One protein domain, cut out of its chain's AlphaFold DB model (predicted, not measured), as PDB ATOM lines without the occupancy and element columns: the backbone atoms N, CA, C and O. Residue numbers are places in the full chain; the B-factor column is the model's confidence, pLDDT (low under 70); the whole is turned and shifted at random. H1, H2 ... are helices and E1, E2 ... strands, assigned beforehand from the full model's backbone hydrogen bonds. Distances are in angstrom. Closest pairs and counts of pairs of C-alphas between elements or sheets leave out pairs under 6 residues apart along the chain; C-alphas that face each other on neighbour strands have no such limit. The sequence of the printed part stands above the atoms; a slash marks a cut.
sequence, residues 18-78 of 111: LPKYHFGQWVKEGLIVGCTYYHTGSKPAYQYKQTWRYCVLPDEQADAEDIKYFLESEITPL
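This is residues 18 to 78 of the 111 residues of an uncharacterized protein of Nostoc sp. TCL240-02 (UniProt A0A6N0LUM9). With little regular structure, this is a small elongated slab of three antiparallel strands, with one short helix, H1, beyond one end and the unnamed stretches before E1 and after E3 over one face. The printed part has 61 residues, with E1, H1, E2 and E3 along the chain and the sheet order E1, E2, E3. The class is mixed, with under half of the residues in named elements. It is compact, with a radius of gyration of the C-alphas of 11.7 A and spans of 37 by 23 by 15 A.

Look first at E2, residues 52 to 57, the inner strand. Antiparallel to it at 152 degrees is E1, residues 30 to 37, where N 33 and O 55 are 2.8 A apart. E3, residues 68 to 71, forms a hairpin with E2, and N 54 and O 70 are 2.8 A apart. H1, residues 43 to 48, is not on the sheet; one of its two O i to N i+4 pairs is within hydrogen-bond range.

Find C-alpha 30 at (174.247, 163.595, 218.872); from there E1 runs 19.5 A, bending by 64 degrees at residue 33. E2 spans 16.4 A, E3 10.4 A and H1 9.2 A. E3 ends at C-alpha 71, (174.145, 176.379, 223.826).

The C-alphas farthest apart, of Gly 41 and Gln 61, are 36.6 A apart. The printed part has no cut, no link is long, and no printed residue is under 70 in pLDDT.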
ATOM      1  N   LEU A  18     169.127 174.594 236.828       87.12
ATOM      2  CA  LEU A  18     169.284 173.173 236.510       87.12
ATOM      3  C   LEU A  18     169.487 172.991 234.994       87.12
ATOM      4  O   LEU A  18     168.803 173.672 234.224       87.12
ATOM      5  N   PRO A  19     170.402 172.105 234.560       91.31
ATOM      6  CA  PRO A  19     170.575 171.806 233.145       91.31
ATOM      7  C   PRO A  19     169.324 171.104 232.613       91.31
ATOM      8  O   PRO A  19     168.774 170.218 233.267       91.31
ATOM      9  N   LYS A  20     168.862 171.492 231.422       93.69
ATOM     10  CA  LYS A  20     167.719 170.827 230.772       93.69
ATOM     11  C   LYS A  20     168.047 169.431 230.255       93.69
ATOM     12  O   LYS A  20     167.149 168.594 230.166       93.69
ATOM     13  N   TYR A  21     169.303 169.193 229.887       94.56
ATOM     14  CA  TYR A  21     169.760 167.931 229.316       94.56
ATOM     15  C   TYR A  21     170.854 167.308 230.183       94.56
ATOM     16  O   TYR A  21     171.523 167.996 230.952       94.56
ATOM     17  N   HIS A  22     171.044 165.999 230.060       92.75
ATOM     18  CA  HIS A  22     171.921 165.241 230.951       92.75
ATOM     19  C   HIS A  22     173.013 164.506 230.174       92.75
ATOM     20  O   HIS A  22     172.878 164.222 228.984       92.75
ATOM     21  N   PHE A  23     174.107 164.180 230.860       93.12
ATOM     22  CA  PHE A  23     175.165 163.343 230.300       93.12
ATOM     23  C   PHE A  23     174.608 161.979 229.858       93.12
ATOM     24  O   PHE A  23     173.810 161.374 230.571       93.12
ATOM     25  N   GLY A  24     175.024 161.502 228.684       91.19
ATOM     26  CA  GLY A  24     174.548 160.256 228.079       91.19
ATOM     27  C   GLY A  24     173.187 160.364 227.381       91.19
ATOM     28  O   GLY A  24     172.696 159.377 226.839       91.19
ATOM     29  N   GLN A  25     172.558 161.542 227.373       93.38
ATOM     30  CA  GLN A  25     171.294 161.746 226.674       93.38
ATOM     31  C   GLN A  25     171.522 161.925 225.168       93.38
ATOM     32  O   GLN A  25     172.341 162.741 224.743       93.38
ATOM     33  N   TRP A  26     170.738 161.206 224.363       93.56
ATOM     34  CA  TRP A  26     170.668 161.422 222.922       93.56
ATOM     35  C   TRP A  26     169.771 162.614 222.579       93.56
ATOM     36  O   TRP A  26     168.623 162.712 223.024       93.56
ATOM     37  N   VAL A  27     170.301 163.494 221.740       95.12
ATOM     38  CA  VAL A  27     169.626 164.641 221.126       95.12
ATOM     39  C   VAL A  27     169.791 164.558 219.607       95.12
ATOM     40  O   VAL A  27     170.498 163.678 219.104       95.12
ATOM     41  N   LYS A  28     169.115 165.422 218.843       94.75
ATOM     42  CA  LYS A  28     169.208 165.373 217.371       94.75
ATOM     43  C   LYS A  28     170.622 165.637 216.869       94.75
ATOM     44  O   LYS A  28     171.022 165.088 215.850       94.75
ATOM     45  N   GLU A  29     171.374 166.438 217.609       94.38
ATOM     46  CA  GLU A  29     172.749 166.808 217.305       94.38
ATOM     47  C   GLU A  29     173.760 165.699 217.652       94.38
ATOM     48  O   GLU A  29     174.895 165.766 217.183       94.38
ATOM     49  N   GLY A  30     173.373 164.694 218.456       93.56
ATOM     50  CA  GLY A  30     174.247 163.595 218.872       93.56
ATOM     51  C   GLY A  30     174.077 163.165 220.334       93.56
ATOM     52  O   GLY A  30     173.022 163.351 220.938       93.56
ATOM     53  N   LEU A  31     175.111 162.549 220.903       94.31
ATOM     54  CA  LEU A  31     175.177 162.118 222.298       94.31
ATOM     55  C   LEU A  31     175.792 163.219 223.162       94.31
ATOM     56  O   LEU A  31     176.897 163.684 222.886       94.31
ATOM     57  N   ILE A  32     175.120 163.614 224.242       95.31
ATOM     58  CA  ILE A  32     175.695 164.562 225.201       95.31
ATOM     59  C   ILE A  32     176.789 163.865 226.014       95.31
ATOM     60  O   ILE A  32     176.515 162.960 226.800       95.31
ATOM     61  N   VAL A  33     178.023 164.344 225.875       94.56
ATOM     62  CA  VAL A  33     179.224 163.826 226.558       94.56
ATOM     63  C   VAL A  33     179.789 164.806 227.588       94.56
ATOM     64  O   VAL A  33     180.835 164.573 228.184       94.56
ATOM     65  N   GLY A  34     179.115 165.928 227.827       93.94
ATOM     66  CA  GLY A  34     179.529 166.883 228.847       93.94
ATOM     67  C   GLY A  34     178.635 168.108 228.902       93.94
ATOM     68  O   GLY A  34     177.907 168.409 227.956       93.94
ATOM     69  N   CYS A  35     178.701 168.830 230.017       93.44
ATOM     70  CA  CYS A  35     178.074 170.135 230.153       93.44
ATOM     71  C   CYS A  35     178.915 171.051 231.048       93.44
ATOM     72  O   CYS A  35     179.584 170.594 231.974       93.44
ATOM     73  N   THR A  36     178.863 172.347 230.759       91.12
ATOM     74  CA  THR A  36     179.551 173.392 231.515       91.12
ATOM     75  C   THR A  36     178.609 174.570 231.691       91.12
ATOM     76  O   THR A  36     178.002 175.035 230.725       91.12
ATOM     77  N   TYR A  37     178.512 175.083 232.915       88.94
ATOM     78  CA  TYR A  37     177.751 176.293 233.194       88.94
ATOM     79  C   TYR A  37     178.617 177.545 233.041       88.94
ATOM     80  O   TYR A  37     179.706 177.646 233.613       88.94
ATOM     81  N   TYR A  38     178.123 178.530 232.297       88.81
ATOM     82  CA  TYR A  38     178.772 179.829 232.163       88.81
ATOM     83  C   TYR A  38     178.304 180.786 233.253       88.81
ATOM     84  O   TYR A  38     177.307 181.482 233.103       88.81
ATOM     85  N   HIS A  39     179.058 180.842 234.350       82.81
ATOM     86  CA  HIS A  39     178.788 181.764 235.454       82.81
ATOM     87  C   HIS A  39     178.994 183.232 235.042       82.81
ATOM     88  O   HIS A  39     179.866 183.563 234.225       82.81
ATOM     89  N   THR A  40     178.224 184.124 235.663       79.81
ATOM     90  CA  THR A  40     178.310 185.580 235.479       79.81
ATOM     91  C   THR A  40     179.730 186.103 235.746       79.81
ATOM     92  O   THR A  40     180.368 185.748 236.732       79.81
ATOM     93  N   GLY A  41     180.267 186.932 234.849       77.81
ATOM     94  CA  GLY A  41     181.638 187.459 234.959       77.81
ATOM     95  C   GLY A  41     182.737 186.541 234.410       77.81
ATOM     96  O   GLY A  41     183.894 186.953 234.331       77.81
ATOM     97  N   SER A  42     182.407 185.325 233.959       80.75
ATOM     98  CA  SER A  42     183.331 184.533 233.140       80.75
ATOM     99  C   SER A  42     183.438 185.125 231.728       80.75
ATOM    100  O   SER A  42     182.453 185.627 231.185       80.75
ATOM    101  N   LYS A  43     184.620 185.044 231.095       83.31
ATOM    102  CA  LYS A  43     184.818 185.500 229.702       83.31
ATOM    103  C   LYS A  43     183.756 184.942 228.732       83.31
ATOM    104  O   LYS A  43     183.223 185.732 227.957       83.31
ATOM    105  N   PRO A  44     183.386 183.645 228.787       81.25
ATOM    106  CA  PRO A  44     182.347 183.099 227.915       81.25
ATOM    107  C   PRO A  44     180.957 183.700 228.157       81.25
ATOM    108  O   PRO A  44     180.223 183.920 227.197       81.25
ATOM    109  N   ALA A  45     180.597 184.021 229.405       84.25
ATOM    110  CA  ALA A  45     179.280 184.576 229.721       84.25
ATOM    111  C   ALA A  45     179.043 185.966 229.104       84.25
ATOM    112  O   ALA A  45     177.898 186.318 228.830       84.25
ATOM    113  N   TYR A  46     180.097 186.742 228.820       82.50
ATOM    114  CA  TYR A  46     179.957 188.015 228.097       82.50
ATOM    115  C   TYR A  46     179.461 187.825 226.659       82.50
ATOM    116  O   TYR A  46     178.712 188.656 226.156       82.50
ATOM    117  N   GLN A  47     179.868 186.736 226.004       83.69
ATOM    118  CA  GLN A  47     179.511 186.454 224.613       83.69
ATOM    119  C   GLN A  47     178.231 185.617 224.500       83.69
ATOM    120  O   GLN A  47     177.408 185.859 223.622       83.69
ATOM    121  N   TYR A  48     178.055 184.645 225.395       81.56
ATOM    122  CA  TYR A  48     177.018 183.616 225.288       81.56
ATOM    123  C   TYR A  48     175.912 183.732 226.340       81.56
ATOM    124  O   TYR A  48     175.003 182.905 226.364       81.56
ATOM    125  N   LYS A  49     175.969 184.775 227.179       84.81
ATOM    126  CA  LYS A  49     175.140 184.947 228.380       84.81
ATOM    127  C   LYS A  49     175.393 183.844 229.414       84.81
ATOM    128  O   LYS A  49     176.176 182.915 229.214       84.81
ATOM    129  N   GLN A  50     174.742 183.992 230.558       87.69
ATOM    130  CA  GLN A  50     174.733 182.997 231.617       87.69
ATOM    131  C   GLN A  50     173.804 181.843 231.214       87.69
ATOM    132  O   GLN A  50     172.590 182.022 231.143       87.69
ATOM    133  N   THR A  51     174.374 180.686 230.874       90.19
ATOM    134  CA  THR A  51     173.616 179.516 230.404       90.19
ATOM    135  C   THR A  51     174.453 178.236 230.465       90.19
ATOM    136  O   THR A  51     175.673 178.281 230.660       90.19
ATOM    137  N   TRP A  52     173.798 177.091 230.272       92.75
ATOM    138  CA  TRP A  52     174.455 175.809 230.049       92.75
ATOM    139  C   TRP A  52     174.970 175.696 228.617       92.75
ATOM    140  O   TRP A  52     174.284 176.040 227.649       92.75
ATOM    141  N   ARG A  53     176.180 175.157 228.493       93.00
ATOM    142  CA  ARG A  53     176.759 174.712 227.230       93.00
ATOM    143  C   ARG A  53     177.003 173.218 227.297       93.00
ATOM    144  O   ARG A  53     177.506 172.724 228.303       93.00
ATOM    145  N   TYR A  54     176.681 172.521 226.223       95.88
ATOM    146  CA  TYR A  54     176.769 171.074 226.140       95.88
ATOM    147  C   TYR A  54     177.800 170.667 225.099       95.88
ATOM    148  O   TYR A  54     177.914 171.294 224.044       95.88
ATOM    149  N   CYS A  55     178.535 169.612 225.417       95.38
ATOM    150  CA  CYS A  55     179.451 168.936 224.517       95.38
ATOM    151  C   CYS A  55     178.699 167.756 223.911       95.38
ATOM    152  O   CYS A  55     178.205 166.904 224.653       95.38
ATOM    153  N   VAL A  56     178.597 167.716 222.589       96.19
ATOM    154  CA  VAL A  56     177.825 166.711 221.864       96.19
ATOM    155  C   VAL A  56     178.735 166.004 220.874       96.19
ATOM    156  O   VAL A  56     179.374 166.644 220.037       96.19
ATOM    157  N   LEU A  57     178.783 164.682 220.989       95.38
ATOM    158  CA  LEU A  57     179.447 163.800 220.044       95.38
ATOM    159  C   LEU A  57     178.430 163.410 218.958       95.38
ATOM    160  O   LEU A  57     177.363 162.907 219.311       95.38
ATOM    161  N   PRO A  58     178.696 163.657 217.665       90.00
ATOM    162  CA  PRO A  58     177.678 163.523 216.622       90.00
ATOM    163  C   PRO A  58     177.182 162.082 216.443       90.00
ATOM    164  O   PRO A  58     176.012 161.874 216.116       90.00
ATOM    165  N   ASP A  59     178.044 161.099 216.698       83.25
ATOM    166  CA  ASP A  59     177.726 159.678 216.607       83.25
ATOM    167  C   ASP A  59     178.572 158.843 217.590       83.25
ATOM    168  O   ASP A  59     179.606 159.307 218.062       83.25
ATOM    169  N   GLU A  60     178.140 157.618 217.912       74.44
ATOM    170  CA  GLU A  60     178.868 156.700 218.806       74.44
ATOM    171  C   GLU A  60     180.242 156.278 218.273       74.44
ATOM    172  O   GLU A  60     181.108 155.906 219.062       74.44
ATOM    173  N   GLN A  61     180.436 156.297 216.954       79.12
ATOM    174  CA  GLN A  61     181.711 155.954 216.326       79.12
ATOM    175  C   GLN A  61     182.602 157.172 216.062       79.12
ATOM    176  O   GLN A  61     183.700 157.004 215.539       79.12
ATOM    177  N   ALA A  62     182.136 158.379 216.387       81.25
ATOM    178  CA  ALA A  62     182.916 159.590 216.194       81.25
ATOM    179  C   ALA A  62     184.034 159.693 217.240       81.25
ATOM    180  O   ALA A  62     183.865 159.301 218.399       81.25
ATOM    181  N   ASP A  63     185.171 160.249 216.832       84.69
ATOM    182  CA  ASP A  63     186.305 160.430 217.726       84.69
ATOM    183  C   ASP A  63     186.070 161.621 218.662       84.69
ATOM    184  O   ASP A  63     185.264 162.517 218.402       84.69
ATOM    185  N   ALA A  64     186.816 161.683 219.768       78.56
ATOM    186  CA  ALA A  64     186.727 162.808 220.706       78.56
ATOM    187  C   ALA A  64     187.036 164.171 220.047       78.56
ATOM    188  O   ALA A  64     186.630 165.215 220.560       78.56
ATOM    189  N   GLU A  65     187.734 164.169 218.909       83.75
ATOM    190  CA  GLU A  65     188.030 165.363 218.111       83.75
ATOM    191  C   GLU A  65     186.786 165.932 217.404       83.75
ATOM    192  O   GLU A  65     186.738 167.130 217.121       83.75
ATOM    193  N   ASP A  66     185.741 165.122 217.206       90.75
ATOM    194  CA  ASP A  66     184.490 165.519 216.549       90.75
ATOM    195  C   ASP A  66     183.476 166.171 217.502       90.75
ATOM    196  O   ASP A  66     182.357 166.515 217.096       90.75
ATOM    197  N   ILE A  67     183.838 166.351 218.778       93.06
ATOM    198  CA  ILE A  67     182.965 166.964 219.781       93.06
ATOM    199  C   ILE A  67     182.630 168.400 219.377       93.06
ATOM    200  O   ILE A  67     183.490 169.273 219.239       93.06
ATOM    201  N   LYS A  68     181.328 168.670 219.280       94.06
ATOM    202  CA  LYS A  68     180.778 169.998 219.013       94.06
ATOM    203  C   LYS A  68     180.159 170.576 220.274       94.06
ATOM    204  O   LYS A  68     179.724 169.856 221.169       94.06
ATOM    205  N   TYR A  69     180.115 171.901 220.341       93.56
ATOM    206  CA  TYR A  69     179.602 172.612 221.503       93.56
ATOM    207  C   TYR A  69     178.350 173.399 221.150       93.56
ATOM    208  O   TYR A  69     178.398 174.245 220.259       93.56
ATOM    209  N   PHE A  70     177.293 173.195 221.925       94.69
ATOM    210  CA  PHE A  70     175.986 173.807 221.713       94.69
ATOM    211  C   PHE A  70     175.537 174.564 222.959       94.69
ATOM    212  O   PHE A  70     175.763 174.118 224.088       94.69
ATOM    213  N   LEU A  71     174.906 175.717 222.773       93.56
ATOM    214  CA  LEU A  71     174.145 176.379 223.826       93.56
ATOM    215  C   LEU A  71     172.882 175.574 224.127       93.56
ATOM    216  O   LEU A  71     172.343 174.895 223.258       93.56
ATOM    217  N   GLU A  72     172.349 175.705 225.340       92.94
ATOM    218  CA  GLU A  72     171.109 175.017 225.722       92.94
ATOM    219  C   GLU A  72     169.927 175.285 224.770       92.94
ATOM    220  O   GLU A  72     169.077 174.421 224.585       92.94
ATOM    221  N   SER A  73     169.866 176.469 224.154       92.25
ATOM    222  CA  SER A  73     168.820 176.834 223.189       92.25
ATOM    223  C   SER A  73     168.991 176.212 221.802       92.25
ATOM    224  O   SER A  73     168.063 176.276 221.005       92.25
ATOM    225  N   GLU A  74     170.174 175.687 221.490       94.25
ATOM    226  CA  GLU A  74     170.513 175.109 220.183       94.25
ATOM    227  C   GLU A  74     170.299 173.593 220.147       94.25
ATOM    228  O   GLU A  74     170.444 172.984 219.095       94.25
ATOM    229  N   ILE A  75     169.966 172.986 221.289       95.25
ATOM    230  CA  ILE A  75     169.768 171.545 221.407       95.25
ATOM    231  C   ILE A  75     168.320 171.192 221.129       95.25
ATOM    232  O   ILE A  75     167.396 171.701 221.771       95.25
ATOM    233  N   THR A  76     168.130 170.222 220.246       96.50
ATOM    234  CA  THR A  76     166.806 169.709 219.928       96.50
ATOM    235  C   THR A  76     166.622 168.330 220.560       96.50
ATOM    236  O   THR A  76     167.310 167.379 220.176       96.50
ATOM    237  N   PRO A  77     165.689 168.162 221.519       94.81
ATOM    238  CA  PRO A  77     165.426 166.849 222.091       94.81
ATOM    239  C   PRO A  77     164.870 165.900 221.026       94.81
ATOM    240  O   PRO A  77     164.100 166.303 220.149       94.81
ATOM    241  N   LEU A  78     165.230 164.623 221.134       94.12
ATOM    242  CA  LEU A  78     164.562 163.569 220.378       94.12
ATOM    243  C   LEU A  78     163.151 163.356 220.924       94.12
ATOM    244  O   LEU A  78     162.911 163.396 222.132       94.12
TER     245      LEU A  78